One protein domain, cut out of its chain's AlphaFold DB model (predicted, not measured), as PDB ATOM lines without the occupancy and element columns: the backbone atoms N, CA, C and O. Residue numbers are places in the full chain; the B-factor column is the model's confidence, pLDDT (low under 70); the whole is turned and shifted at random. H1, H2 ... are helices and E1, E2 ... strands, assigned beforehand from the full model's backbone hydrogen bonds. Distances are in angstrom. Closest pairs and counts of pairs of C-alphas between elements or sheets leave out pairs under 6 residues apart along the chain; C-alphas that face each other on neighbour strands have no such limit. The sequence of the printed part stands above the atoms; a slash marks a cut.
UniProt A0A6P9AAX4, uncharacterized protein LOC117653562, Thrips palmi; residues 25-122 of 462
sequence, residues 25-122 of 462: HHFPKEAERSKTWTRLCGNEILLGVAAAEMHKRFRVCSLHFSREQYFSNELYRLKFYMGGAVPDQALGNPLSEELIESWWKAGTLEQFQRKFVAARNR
ATOM      1  N   HIS A  25      39.983  59.910  78.998       95.38
ATOM      2  CA  HIS A  25      40.851  61.030  78.676       95.38
ATOM      3  C   HIS A  25      41.106  61.867  79.923       95.38
ATOM      4  O   HIS A  25      40.220  62.082  80.753       95.38
ATOM      5  N   HIS A  26      42.351  62.302  80.078       96.38
ATOM      6  CA  HIS A  26      42.740  63.217  81.140       96.38
ATOM      7  C   HIS A  26      42.226  64.622  80.847       96.38
ATOM      8  O   HIS A  26      42.209  65.037  79.689       96.38
ATOM      9  N   PHE A  27      41.895  65.364  81.905       96.56
ATOM     10  CA  PHE A  27      41.668  66.803  81.792       96.56
ATOM     11  C   PHE A  27      42.903  67.501  81.197       96.56
ATOM     12  O   PHE A  27      44.023  67.047  81.448       96.56
ATOM     13  N   PRO A  28      42.742  68.582  80.421       95.88
ATOM     14  CA  PRO A  28      43.852  69.403  79.944       95.88
ATOM     15  C   PRO A  28      44.724  69.925  81.093       95.88
ATOM     16  O   PRO A  28      44.251  70.097  82.216       95.88
ATOM     17  N   LYS A  29      46.010  70.175  80.820       95.06
ATOM     18  CA  LYS A  29      46.915  70.769  81.821       95.06
ATOM     19  C   LYS A  29      46.727  72.282  81.913       95.06
ATOM     20  O   LYS A  29      47.006  72.870  82.954       95.06
ATOM     21  N   GLU A  30      46.274  72.894  80.825       94.81
ATOM     22  CA  GLU A  30      46.023  74.321  80.694       94.81
ATOM     23  C   GLU A  30      44.779  74.715  81.505       94.81
ATOM     24  O   GLU A  30      43.715  74.107  81.364       94.81
ATOM     25  N   ALA A  31      44.914  75.740  82.351       94.50
ATOM     26  CA  ALA A  31      43.877  76.134  83.306       94.50
ATOM     27  C   ALA A  31      42.567  76.553  82.625       94.50
ATOM     28  O   ALA A  31      41.514  76.029  82.985       94.50
ATOM     29  N   GLU A  32      42.642  77.409  81.602       94.38
ATOM     30  CA  GLU A  32      41.473  77.878  80.840       94.38
ATOM     31  C   GLU A  32      40.710  76.724  80.191       94.38
ATOM     32  O   GLU A  32      39.493  76.616  80.281       94.38
ATOM     33  N   ARG A  33      41.431  75.767  79.607       94.69
ATOM     34  CA  ARG A  33      40.794  74.630  78.945       94.69
ATOM     35  C   ARG A  33      40.204  73.634  79.942       94.69
ATOM     36  O   ARG A  33      39.150  73.052  79.692       94.69
ATOM     37  N   SER A  34      40.862  73.455  81.087       95.69
ATOM     38  CA  SER A  34      40.311  72.680  82.203       95.69
ATOM     39  C   SER A  34      39.054  73.345  82.779       95.69
ATOM     40  O   SER A  34      38.129  72.629  83.162       95.69
ATOM     41  N   LYS A  35      38.985  74.687  82.794       95.31
ATOM     42  CA  LYS A  35      37.785  75.463  83.149       95.31
ATOM     43  C   LYS A  35      36.646  75.160  82.169       95.31
ATOM     44  O   LYS A  35      35.569  74.757  82.603       95.31
ATOM     45  N   THR A  36      36.906  75.214  80.857       95.19
ATOM     46  CA  THR A  36      35.916  74.846  79.825       95.19
ATOM     47  C   THR A  36      35.410  73.414  80.001       95.19
ATOM     48  O   THR A  36      34.208  73.178  79.970       95.19
ATOM     49  N   TRP A  37      36.298  72.443  80.236       96.25
ATOM     50  CA  TRP A  37      35.888  71.054  80.474       96.25
ATOM     51  C   TRP A  37      35.049  70.905  81.743       96.25
ATOM     52  O   TRP A  37      34.061  70.178  81.736       96.25
ATOM     53  N   THR A  38      35.415  71.606  82.816       95.94
ATOM     54  CA  THR A  38      34.669  71.598  84.083       95.94
ATOM     55  C   THR A  38      33.244  72.104  83.883       95.94
ATOM     56  O   THR A  38      32.304  71.457  84.343       95.94
ATOM     57  N   ARG A  39      33.083  73.187  83.108       95.69
ATOM     58  CA  ARG A  39      31.776  73.726  82.716       95.69
ATOM     59  C   ARG A  39      30.902  72.682  82.047       95.69
ATOM     60  O   ARG A  39      29.788  72.432  82.493       95.69
ATOM     61  N   LEU A  40      31.437  72.073  80.993       95.81
ATOM     62  CA  LEU A  40      30.714  71.129  80.142       95.81
ATOM     63  C   LEU A  40      30.433  69.804  80.859       95.81
ATOM     64  O   LEU A  40      29.442  69.148  80.571       95.81
ATOM     65  N   CYS A  41      31.269  69.417  81.828       96.06
ATOM     66  CA  CYS A  41      31.029  68.225  82.638       96.06
ATOM     67  C   CYS A  41      29.849  68.381  83.607       96.06
ATOM     68  O   CYS A  41      29.364  67.367  84.109       96.06
ATOM     69  N   GLY A  42      29.426  69.607  83.940       95.69
ATOM     70  CA  GLY A  42      28.302  69.830  84.852       95.69
ATOM     71  C   GLY A  42      28.559  69.404  86.306       95.69
ATOM     72  O   GLY A  42      27.626  69.381  87.101       95.69
ATOM     73  N   ASN A  43      29.779  68.993  86.672       95.50
ATOM     74  CA  ASN A  43      30.064  68.343  87.954       95.50
ATOM     75  C   ASN A  43      30.693  69.312  88.959       95.50
ATOM     76  O   ASN A  43      31.855  69.695  88.829       95.50
ATOM     77  N   GLU A  44      29.937  69.639  90.000       95.38
ATOM     78  CA  GLU A  44      30.320  70.590  91.049       95.38
ATOM     79  C   GLU A  44      31.541  70.137  91.866       95.38
ATOM     80  O   GLU A  44      32.275  70.976  92.373       95.38
ATOM     81  N   ILE A  45      31.847  68.833  91.926       94.88
ATOM     82  CA  ILE A  45      33.033  68.304  92.638       94.88
ATOM     83  C   ILE A  45      34.346  68.791  91.997       94.88
ATOM     84  O   ILE A  45      35.402  68.787  92.629       94.88
ATOM     85  N   LEU A  46      34.298  69.190  90.723       95.50
ATOM     86  CA  LEU A  46      35.449  69.738  90.009       95.50
ATOM     87  C   LEU A  46      35.718  71.207  90.373       95.50
ATOM     88  O   LEU A  46      36.824  71.695  90.127       95.50
ATOM     89  N   LEU A  47      34.741  71.908  90.959       94.75
ATOM     90  CA  LEU A  47      34.902  73.293  91.395       94.75
ATOM     91  C   LEU A  47      35.936  73.362  92.530       94.75
ATOM     92  O   LEU A  47      35.938  72.556  93.458       94.75
ATOM     93  N   GLY A  48      36.876  74.302  92.419       91.62
ATOM     94  CA  GLY A  48      37.958  74.489  93.394       91.62
ATOM     95  C   GLY A  48      39.149  73.530  93.253       91.62
ATOM     96  O   GLY A  48      40.171  73.712  93.920       91.62
ATOM     97  N   VAL A  49      39.089  72.536  92.361       95.25
ATOM     98  CA  VAL A  49      40.235  71.659  92.089       95.25
ATOM     99  C   VAL A  49      41.211  72.365  91.143       95.25
ATOM    100  O   VAL A  49      40.834  72.881  90.100       95.25
ATOM    101  N   ALA A  50      42.508  72.378  91.461       94.50
ATOM    102  CA  ALA A  50      43.511  72.934  90.547       94.50
ATOM    103  C   ALA A  50      43.611  72.102  89.252       94.50
ATOM    104  O   ALA A  50      43.610  70.872  89.316       94.50
ATOM    105  N   ALA A  51      43.818  72.740  88.093       95.31
ATOM    106  CA  ALA A  51      43.928  72.052  86.794       95.31
ATOM    107  C   ALA A  51      44.979  70.917  86.784       95.31
ATOM    108  O   ALA A  51      44.742  69.829  86.260       95.31
ATOM    109  N   ALA A  52      46.119  71.117  87.457       94.88
ATOM    110  CA  ALA A  52      47.150  70.086  87.599       94.88
ATOM    111  C   ALA A  52      46.668  68.845  88.376       94.88
ATOM    112  O   ALA A  52      47.106  67.728  88.092       94.88
ATOM    113  N   GLU A  53      45.774  69.028  89.348       95.75
ATOM    114  CA  GLU A  53      45.189  67.934  90.123       95.75
ATOM    115  C   GLU A  53      44.016  67.288  89.380       95.75
ATOM    116  O   GLU A  53      43.898  66.057  89.380       95.75
ATOM    117  N   MET A  54      43.232  68.089  88.648       96.44
ATOM    118  CA  MET A  54      42.227  67.596  87.705       96.44
ATOM    119  C   MET A  54      42.839  66.622  86.700       96.44
ATOM    120  O   MET A  54      42.395  65.480  86.586       96.44
ATOM    121  N   HIS A  55      43.941  67.021  86.058       95.94
ATOM    122  CA  HIS A  55      44.682  66.184  85.114       95.94
ATOM    123  C   HIS A  55      45.117  64.837  85.719       95.94
ATOM    124  O   HIS A  55      45.146  63.815  85.027       95.94
ATOM    125  N   LYS A  56      45.447  64.793  87.017       95.75
ATOM    126  CA  LYS A  56      45.901  63.569  87.694       95.75
ATOM    127  C   LYS A  56      44.753  62.659  88.098       95.75
ATOM    128  O   LYS A  56      44.821  61.466  87.799       95.75
ATOM    129  N   ARG A  57      43.701  63.189  88.724       95.81
ATOM    130  CA  ARG A  57      42.644  62.372  89.352       95.81
ATOM    131  C   ARG A  57      41.416  62.152  88.478       95.81
ATOM    132  O   ARG A  57      40.837  61.072  88.521       95.81
ATOM    133  N   PHE A  58      41.047  63.140  87.675       96.75
ATOM    134  CA  PHE A  58      39.756  63.177  87.001       96.75
ATOM    135  C   PHE A  58      39.887  62.796  85.530       96.75
ATOM    136  O   PHE A  58      40.918  63.026  84.887       96.75
ATOM    137  N   ARG A  59      38.858  62.135  85.004       96.06
ATOM    138  CA  ARG A  59      38.841  61.603  83.642       96.06
ATOM    139  C   ARG A  59      37.460  61.735  83.026       96.06
ATOM    140  O   ARG A  59      36.463  61.556  83.717       96.06
ATOM    141  N   VAL A  60      37.421  61.942  81.718       95.81
ATOM    142  CA  VAL A  60      36.191  61.929  80.918       95.81
ATOM    143  C   VAL A  60      36.249  60.729  79.977       95.81
ATOM    144  O   VAL A  60      37.285  60.495  79.352       95.81
ATOM    145  N   CYS A  61      35.198  59.912  79.922       95.50
ATOM    146  CA  CYS A  61      35.174  58.760  79.019       95.50
ATOM    147  C   CYS A  61      35.016  59.205  77.556       95.50
ATOM    148  O   CYS A  61      34.570  60.316  77.274       95.50
ATOM    149  N   SER A  62      35.382  58.335  76.615       94.56
ATOM    150  CA  SER A  62      35.329  58.637  75.177       94.56
ATOM    151  C   SER A  62      33.924  58.901  74.624       94.56
ATOM    152  O   SER A  62      33.810  59.421  73.525       94.56
ATOM    153  N   LEU A  63      32.861  58.546  75.355       93.62
ATOM    154  CA  LEU A  63      31.476  58.776  74.920       93.62
ATOM    155  C   LEU A  63      31.089  60.254  74.884       93.62
ATOM    156  O   LEU A  63      30.125  60.608  74.221       93.62
ATOM    157  N   HIS A  64      31.823  61.102  75.600       95.25
ATOM    158  CA  HIS A  64      31.544  62.530  75.642       95.25
ATOM    159  C   HIS A  64      32.304  63.310  74.577       95.25
ATOM    160  O   HIS A  64      32.355  64.516  74.683       95.25
ATOM    161  N   PHE A  65      32.956  62.681  73.605       94.44
ATOM    162  CA  PHE A  65      33.685  63.414  72.573       94.44
ATOM    163  C   PHE A  65      33.198  62.971  71.203       94.44
ATOM    164  O   PHE A  65      33.132  61.766  70.934       94.44
ATOM    165  N   SER A  66      32.921  63.931  70.322       92.94
ATOM    166  CA  SER A  66      32.585  63.621  68.939       92.94
ATOM    167  C   SER A  66      33.757  62.918  68.246       92.94
ATOM    168  O   SER A  66      34.937  63.145  68.539       92.94
ATOM    169  N   ARG A  67      33.449  62.033  67.294       92.25
ATOM    170  CA  ARG A  67      34.471  61.242  66.585       92.25
ATOM    171  C   ARG A  67      35.464  62.128  65.824       92.25
ATOM    172  O   ARG A  67      36.641  61.789  65.716       92.25
ATOM    173  N   GLU A  68      35.009  63.286  65.365       92.50
ATOM    174  CA  GLU A  68      35.793  64.279  64.627       92.50
ATOM    175  C   GLU A  68      36.877  64.937  65.484       92.50
ATOM    176  O   GLU A  68      37.927  65.340  64.969       92.50
ATOM    177  N   GLN A  69      36.675  64.985  66.803       92.81
ATOM    178  CA  GLN A  69      37.638  65.529  67.753       92.81
ATOM    179  C   GLN A  69      38.845  64.609  67.986       92.81
ATOM    180  O   GLN A  69      39.775  64.997  68.692       92.81
ATOM    181  N   TYR A  70      38.890  63.413  67.397       93.06
ATOM    182  CA  TYR A  70      40.021  62.492  67.501       93.06
ATOM    183  C   TYR A  70      40.967  62.592  66.301       93.06
ATOM    184  O   TYR A  70      40.546  62.824  65.172       93.06
ATOM    185  N   PHE A  71      42.273  62.407  66.535       86.62
ATOM    186  CA  PHE A  71      43.288  62.388  65.466       86.62
ATOM    187  C   PHE A  71      43.145  61.197  64.517       86.62
ATOM    188  O   PHE A  71      43.574  61.277  63.373       86.62
ATOM    189  N   SER A  72      42.599  60.090  65.010       82.81
ATOM    190  CA  SER A  72      42.399  58.865  64.249       82.81
ATOM    191  C   SER A  72      41.059  58.239  64.611       82.81
ATOM    192  O   SER A  72      40.556  58.420  65.725       82.81
ATOM    193  N   ASN A  73      40.538  57.422  63.694       76.88
ATOM    194  CA  ASN A  73      39.331  56.614  63.898       76.88
ATOM    195  C   ASN A  73      39.419  55.697  65.116       76.88
ATOM    196  O   ASN A  73      38.399  55.222  65.611       76.88
ATOM    197  N   GLU A  74      40.634  55.456  65.601       75.88
ATOM    198  CA  GLU A  74      40.870  54.571  66.715       75.88
ATOM    199  C   GLU A  74      40.459  55.168  68.060       75.88
ATOM    200  O   GLU A  74      40.375  54.381  68.983       75.88
ATOM    201  N   LEU A  75      40.178  56.473  68.215       80.06
ATOM    202  CA  LEU A  75      39.774  57.140  69.477       80.06
ATOM    203  C   LEU A  75      40.853  57.201  70.587       80.06
ATOM    204  O   LEU A  75      40.543  57.231  71.781       80.06
ATOM    205  N   TYR A  76      42.152  57.125  70.262       84.81
ATOM    206  CA  TYR A  76      43.211  57.120  71.299       84.81
ATOM    207  C   TYR A  76      43.583  58.526  71.764       84.81
ATOM    208  O   TYR A  76      43.850  58.749  72.947       84.81
ATOM    209  N   ARG A  77      43.624  59.479  70.832       89.12
ATOM    210  CA  ARG A  77      44.185  60.808  71.068       89.12
ATOM    211  C   ARG A  77      43.235  61.878  70.556       89.12
ATOM    212  O   ARG A  77      42.947  61.931  69.363       89.12
ATOM    213  N   LEU A  78      42.794  62.733  71.470       91.94
ATOM    214  CA  LEU A  78      42.016  63.924  71.150       91.94
ATOM    215  C   LEU A  78      42.891  64.956  70.420       91.94
ATOM    216  O   LEU A  78      44.072  65.112  70.744       91.94
ATOM    217  N   LYS A  79      42.314  65.671  69.452       90.44
ATOM    218  CA  LYS A  79      42.906  66.807  68.737       90.44
ATOM    219  C   LYS A  79      43.011  67.989  69.695       90.44
ATOM    220  O   LYS A  79      42.039  68.687  69.981       90.44
ATOM    221  N   PHE A  80      44.204  68.214  70.243       82.94
ATOM    222  CA  PHE A  80      44.429  69.330  71.167       82.94
ATOM    223  C   PHE A  80      44.682  70.671  70.457       82.94
ATOM    224  O   PHE A  80      44.410  71.695  71.073       82.94
ATOM    225  N   TYR A  81      45.135  70.685  69.198       69.69
ATOM    226  CA  TYR A  81      45.744  71.873  68.571       69.69
ATOM    227  C   TYR A  81      44.838  72.711  67.640       69.69
ATOM    228  O   TYR A  81      45.294  73.728  67.145       69.69
ATOM    229  N   MET A  82      43.581  72.324  67.392       62.66
ATOM    230  CA  MET A  82      42.690  72.986  66.414       62.66
ATOM    231  C   MET A  82      41.309  73.218  67.042       62.66
ATOM    232  O   MET A  82      40.463  72.333  66.978       62.66
ATOM    233  N   GLY A  83      41.112  74.308  67.789       67.31
ATOM    234  CA  GLY A  83      39.867  74.571  68.544       67.31
ATOM    235  C   GLY A  83      39.683  73.711  69.804       67.31
ATOM    236  O   GLY A  83      39.003  74.107  70.740       67.31
ATOM    237  N   GLY A  84      40.401  72.590  69.875       85.81
ATOM    238  CA  GLY A  84      40.528  71.744  71.044       85.81
ATOM    239  C   GLY A  84      39.299  70.873  71.279       85.81
ATOM    240  O   GLY A  84      38.217  71.368  71.542       85.81
ATOM    241  N   ALA A  85      39.491  69.553  71.289       93.75
ATOM    242  CA  ALA A  85      38.474  68.628  71.772       93.75
ATOM    243  C   ALA A  85      37.880  69.072  73.121       93.75
ATOM    244  O   ALA A  85      38.626  69.348  74.081       93.75
ATOM    245  N   VAL A  86      36.555  69.111  73.160       95.62
ATOM    246  CA  VAL A  86      35.730  69.493  74.301       95.62
ATOM    247  C   VAL A  86      34.631  68.454  74.476       95.62
ATOM    248  O   VAL A  86      34.120  67.962  73.472       95.62
ATOM    249  N   PRO A  87      34.271  68.099  75.721       95.00
ATOM    250  CA  PRO A  87      33.179  67.177  75.942       95.00
ATOM    251  C   PRO A  87      31.872  67.728  75.357       95.00
ATOM    252  O   PRO A  87      31.499  68.858  75.674       95.00
ATOM    253  N   ASP A  88      31.178  66.949  74.536       92.44
ATOM    254  CA  ASP A  88      29.851  67.280  74.035       92.44
ATOM    255  C   ASP A  88      28.883  67.385  75.223       92.44
ATOM    256  O   ASP A  88      28.845  66.518  76.103       92.44
ATOM    257  N   GLN A  89      28.090  68.459  75.251       74.75
ATOM    258  CA  GLN A  89      27.196  68.827  76.363       74.75
ATOM    259  C   GLN A  89      26.052  67.833  76.621       74.75
ATOM    260  O   GLN A  89      25.285  68.005  77.561       74.75
ATOM    261  N   ALA A  90      25.922  66.789  75.806       60.69
ATOM    262  CA  ALA A  90      24.678  66.053  75.599       60.69
ATOM    263  C   ALA A  90      24.107  65.303  76.821       60.69
ATOM    264  O   ALA A  90      23.016  64.754  76.722       60.69
ATOM    265  N   LEU A  91      24.803  65.244  77.962       73.50
ATOM    266  CA  LEU A  91      24.352  64.472  79.130       73.50
ATOM    267  C   LEU A  91      24.214  65.277  80.427       73.50
ATOM    268  O   LEU A  91      23.724  64.737  81.416       73.50
ATOM    269  N   GLY A  92      24.614  66.549  80.454       74.38
ATOM    270  CA  GLY A  92      24.534  67.351  81.670       74.38
ATOM    271  C   GLY A  92      24.303  68.819  81.373       74.38
ATOM    272  O   GLY A  92      24.911  69.372  80.461       74.38
ATOM    273  N   ASN A  93      23.460  69.457  82.186       90.06
ATOM    274  CA  ASN A  93      23.338  70.909  82.168       90.06
ATOM    275  C   ASN A  93      24.721  71.502  82.475       90.06
ATOM    276  O   ASN A  93      25.288  71.179  83.531       90.06
ATOM    277  N   PRO A  94      25.293  72.318  81.571       93.31
ATOM    278  CA  PRO A  94      26.564  72.962  81.841       93.31
ATOM    279  C   PRO A  94      26.431  73.821  83.102       93.31
ATOM    280  O   PRO A  94      25.382  74.415  83.356       93.31
ATOM    281  N   LEU A  95      27.491  73.876  83.909       94.00
ATOM    282  CA  LEU A  95      27.522  74.803  85.044       94.00
ATOM    283  C   LEU A  95      27.424  76.241  84.515       94.00
ATOM    284  O   LEU A  95      27.986  76.544  83.458       94.00
ATOM    285  N   SER A  96      26.729  77.124  85.237       95.19
ATOM    286  CA  SER A  96      26.639  78.530  84.838       95.19
ATOM    287  C   SER A  96      28.029  79.170  84.818       95.19
ATOM    288  O   SER A  96      28.878  78.872  85.663       95.19
ATOM    289  N   GLU A  97      28.276  80.046  83.842       93.88
ATOM    290  CA  GLU A  97      29.576  80.718  83.715       93.88
ATOM    291  C   GLU A  97      29.898  81.530  84.981       93.88
ATOM    292  O   GLU A  97      31.025  81.484  85.470       93.88
ATOM    293  N   GLU A  98      28.884  82.164  85.579       94.94
ATOM    294  CA  GLU A  98      28.994  82.907  86.839       94.94
ATOM    295  C   GLU A  98      29.506  82.043  87.994       94.94
ATOM    296  O   GLU A  98      30.415  82.452  88.725       94.94
ATOM    297  N   LEU A  99      28.973  80.824  88.144       93.81
ATOM    298  CA  LEU A  99      29.402  79.907  89.196       93.81
ATOM    299  C   LEU A  99      30.874  79.535  89.005       93.81
ATOM    300  O   LEU A  99      31.654  79.553  89.955       93.81
ATOM    301  N   ILE A 100      31.286  79.239  87.774       93.12
ATOM    302  CA  ILE A 100      32.669  78.847  87.489       93.12
ATOM    303  C   ILE A 100      33.626  80.011  87.701       93.12
ATOM    304  O   ILE A 100      34.689  79.824  88.291       93.12
ATOM    305  N   GLU A 101      33.276  81.207  87.231       92.88
ATOM    306  CA  GLU A 101      34.100  82.394  87.425       92.88
ATOM    307  C   GLU A 101      34.260  82.755  88.893       92.88
ATOM    308  O   GLU A 101      35.383  83.024  89.323       92.88
ATOM    309  N   SER A 102      33.171  82.721  89.661       92.81
ATOM    310  CA  SER A 102      33.195  82.961  91.103       92.81
ATOM    311  C   SER A 102      34.179  82.013  91.794       92.81
ATOM    312  O   SER A 102      35.090  82.446  92.505       92.81
ATOM    313  N   TRP A 103      34.098  80.716  91.481       89.62
ATOM    314  CA  TRP A 103      34.982  79.704  92.057       89.62
ATOM    315  C   TRP A 103      36.435  79.818  91.599       89.62
ATOM    316  O   TRP A 103      37.344  79.620  92.404       89.62
ATOM    317  N   TRP A 104      36.692  80.133  90.330       87.31
ATOM    318  CA  TRP A 104      38.064  80.289  89.842       87.31
ATOM    319  C   TRP A 104      38.735  81.535  90.418       87.31
ATOM    320  O   TRP A 104      39.903  81.464  90.802       87.31
ATOM    321  N   LYS A 105      37.997  82.647  90.536       87.62
ATOM    322  CA  LYS A 105      38.472  83.879  91.182       87.62
ATOM    323  C   LYS A 105      38.719  83.661  92.683       87.62
ATOM    324  O   LYS A 105      39.717  84.141  93.213       87.62
ATOM    325  N   ALA A 106      37.876  82.880  93.361       82.38
ATOM    326  CA  ALA A 106      38.082  82.519  94.766       82.38
ATOM    327  C   ALA A 106      39.259  81.542  94.960       82.38
ATOM    328  O   ALA A 106      40.069  81.687  95.876       82.38
ATOM    329  N   GLY A 107      39.397  80.558  94.069       74.19
ATOM    330  CA  GLY A 107      40.435  79.534  94.139       74.19
ATOM    331  C   GLY A 107      41.843  80.075  93.890       74.19
ATOM    332  O   GLY A 107      42.793  79.605  94.521       74.19
ATOM    333  N   THR A 108      42.007  81.076  93.020       70.50
ATOM    334  CA  THR A 108      43.295  81.771  92.863       70.50
ATOM    335  C   THR A 108      43.673  82.520  94.133       70.50
ATOM    336  O   THR A 108      44.835  82.457  94.533       70.50
ATOM    337  N   LEU A 109      42.705  83.141  94.811       65.56
ATOM    338  CA  LEU A 109      42.928  83.839  96.072       65.56
ATOM    339  C   LEU A 109      43.314  82.872  97.199       65.56
ATOM    340  O   LEU A 109      44.324  83.091  97.861       65.56
ATOM    341  N   GLU A 110      42.595  81.763  97.375       68.94
ATOM    342  CA  GLU A 110      42.949  80.753  98.379       68.94
ATOM    343  C   GLU A 110      44.289  80.074  98.081       68.94
ATOM    344  O   GLU A 110      45.095  79.844  98.984       68.94
ATOM    345  N   GLN A 111      44.570  79.740  96.819       68.19
ATOM    346  CA  GLN A 111      45.866  79.166  96.451       68.19
ATOM    347  C   GLN A 111      46.997  80.169  96.648       68.19
ATOM    348  O   GLN A 111      48.086  79.776  97.076       68.19
ATOM    349  N   PHE A 112      46.753  81.448  96.365       62.12
ATOM    350  CA  PHE A 112      47.684  82.523  96.658       62.12
ATOM    351  C   PHE A 112      47.915  82.635  98.166       62.12
ATOM    352  O   PHE A 112      49.063  82.586  98.593       62.12
ATOM    353  N   GLN A 113      46.860  82.652  98.981       67.44
ATOM    354  CA  GLN A 113      46.948  82.677 100.443       67.44
ATOM    355  C   GLN A 113      47.695  81.454 100.993       67.44
ATOM    356  O   GLN A 113      48.609  81.609 101.798       67.44
ATOM    357  N   ARG A 114      47.407  80.237 100.516       74.44
ATOM    358  CA  ARG A 114      48.121  79.015 100.932       74.44
ATOM    359  C   ARG A 114      49.593  79.045 100.533       74.44
ATOM    360  O   ARG A 114      50.446  78.665 101.332       74.44
ATOM    361  N   LYS A 115      49.918  79.508  99.320       69.94
ATOM    362  CA  LYS A 115      51.314  79.688  98.883       69.94
ATOM    363  C   LYS A 115      52.016  80.777  99.687       69.94
ATOM    364  O   LYS A 115      53.174  80.592 100.043       69.94
ATOM    365  N   PHE A 116      51.325  81.865 100.009       69.62
ATOM    366  CA  PHE A 116      51.840  82.970 100.808       69.62
ATOM    367  C   PHE A 116      52.120  82.535 102.251       69.62
ATOM    368  O   PHE A 116      53.219  82.758 102.751       69.62
ATOM    369  N   VAL A 117      51.195  81.812 102.890       79.69
ATOM    370  CA  VAL A 117      51.383  81.221 104.226       79.69
ATOM    371  C   VAL A 117      52.512  80.187 104.212       79.69
ATOM    372  O   VAL A 117      53.392  80.224 105.069       79.69
ATOM    373  N   ALA A 118      52.566  79.306 103.207       75.50
ATOM    374  CA  ALA A 118      53.660  78.345 103.068       75.50
ATOM    375  C   ALA A 118      55.022  79.032 102.844       75.50
ATOM    376  O   ALA A 118      56.031  78.572 103.376       75.50
ATOM    377  N   ALA A 119      55.070  80.132 102.087       71.19
ATOM    378  CA  ALA A 119      56.281  80.925 101.879       71.19
ATOM    379  C   ALA A 119      56.704  81.679 103.150       71.19
ATOM    380  O   ALA A 119      57.888  81.679 103.493       71.19
ATOM    381  N   ARG A 120      55.749  82.249 103.895       77.06
ATOM    382  CA  ARG A 120      55.978  82.878 105.204       77.06
ATOM    383  C   ARG A 120      56.564  81.878 106.203       77.06
ATOM    384  O   ARG A 120      57.584  82.168 106.818       77.06
ATOM    385  N   ASN A 121      56.004  80.671 106.276       76.19
ATOM    386  CA  ASN A 121      56.501  79.602 107.148       76.19
ATOM    387  C   ASN A 121      57.875  79.058 106.715       76.19
ATOM    388  O   ASN A 121      58.612  78.520 107.534       76.19
ATOM    389  N   ARG A 122      58.260  79.205 105.438       72.81
ATOM    390  CA  ARG A 122      59.628  78.899 104.985       72.81
ATOM    391  C   ARG A 122      60.636  79.974 105.393       72.81
ATOM    392  O   ARG A 122      61.776  79.627 105.669       72.81
TER     393      ARG A 122
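What this domain is: This is residues 25 to 122 of the 462 residues of the protein "uncharacterized protein LOC117653562" of Thrips palmi (UniProt A0A6P9AAX4). A small body of two short helices, H1 and H2, a three-residue strand, E1, and a long loop, residues 62 to 96, has one long helix, H3, running out from it as an arm. H3 meets H1 with its first residues, 97 to 100, and its last part, residues 112 to 122, sticks out. The printed part has 98 residues with three named helices and one named strand, in the order H1, H2, E1, H3; the class is mostly helix, though under half of the residues are in named elements. The whole is only just loose, close to compact, with a radius of gyration of the C-alphas of 15.3 A, and elongated, spanning 52 by 28 by 22 A.

How they stand to each other: Residues 25 to 26 pair antiparallel with residues 59 to 60 of E1, residues 59 to 61, which pairs with no named strand. H1, residues 31 to 41, touches H2, residues 51 to 57, at a steep tilt of 54 degrees, the same way; their closest C-alphas, of Ala 31 and Ala 51, are 5.4 A apart. H1 and E1 are only just apart, 8.3 A at the closest C-alphas, and H2 and E1 meet only through their link. H3, residues 97 to 122, only just touches H1, with 3 pairs of C-alphas within 8 A and with residues 97 to 100 alone; the closest C-alphas, of Arg 39 and Ile 100, are 7.1 A apart. H1 and H3 stand at a steep tilt of 45 degrees, opposite ways. H3 is apart from H2 and from E1. Every O i to N i+4 pair is within hydrogen-bond range in H1, against 2 of 3 in H2 and 21 of 22 in H3.

Where its parts are: H1 begins at C-alpha 31, (43.877, 76.134, 83.306), and is 15.1 A long from first to last C-alpha; H2 is 10.1 A and E1 6.5 A. H3 runs 36.9 A, from C-alpha 97 at (29.576, 80.718, 83.715) to C-alpha 122 at (59.628, 78.899, 104.985).

The domain as a whole: The C-alphas farthest apart, of Asn 73 and Asn 121, are 51.9 A apart. The printed part has no cut, and the link from E1 to H3 is long. Confidence is under 70 at residues 81 to 83, 90, 109 to 113 and 115 to 116.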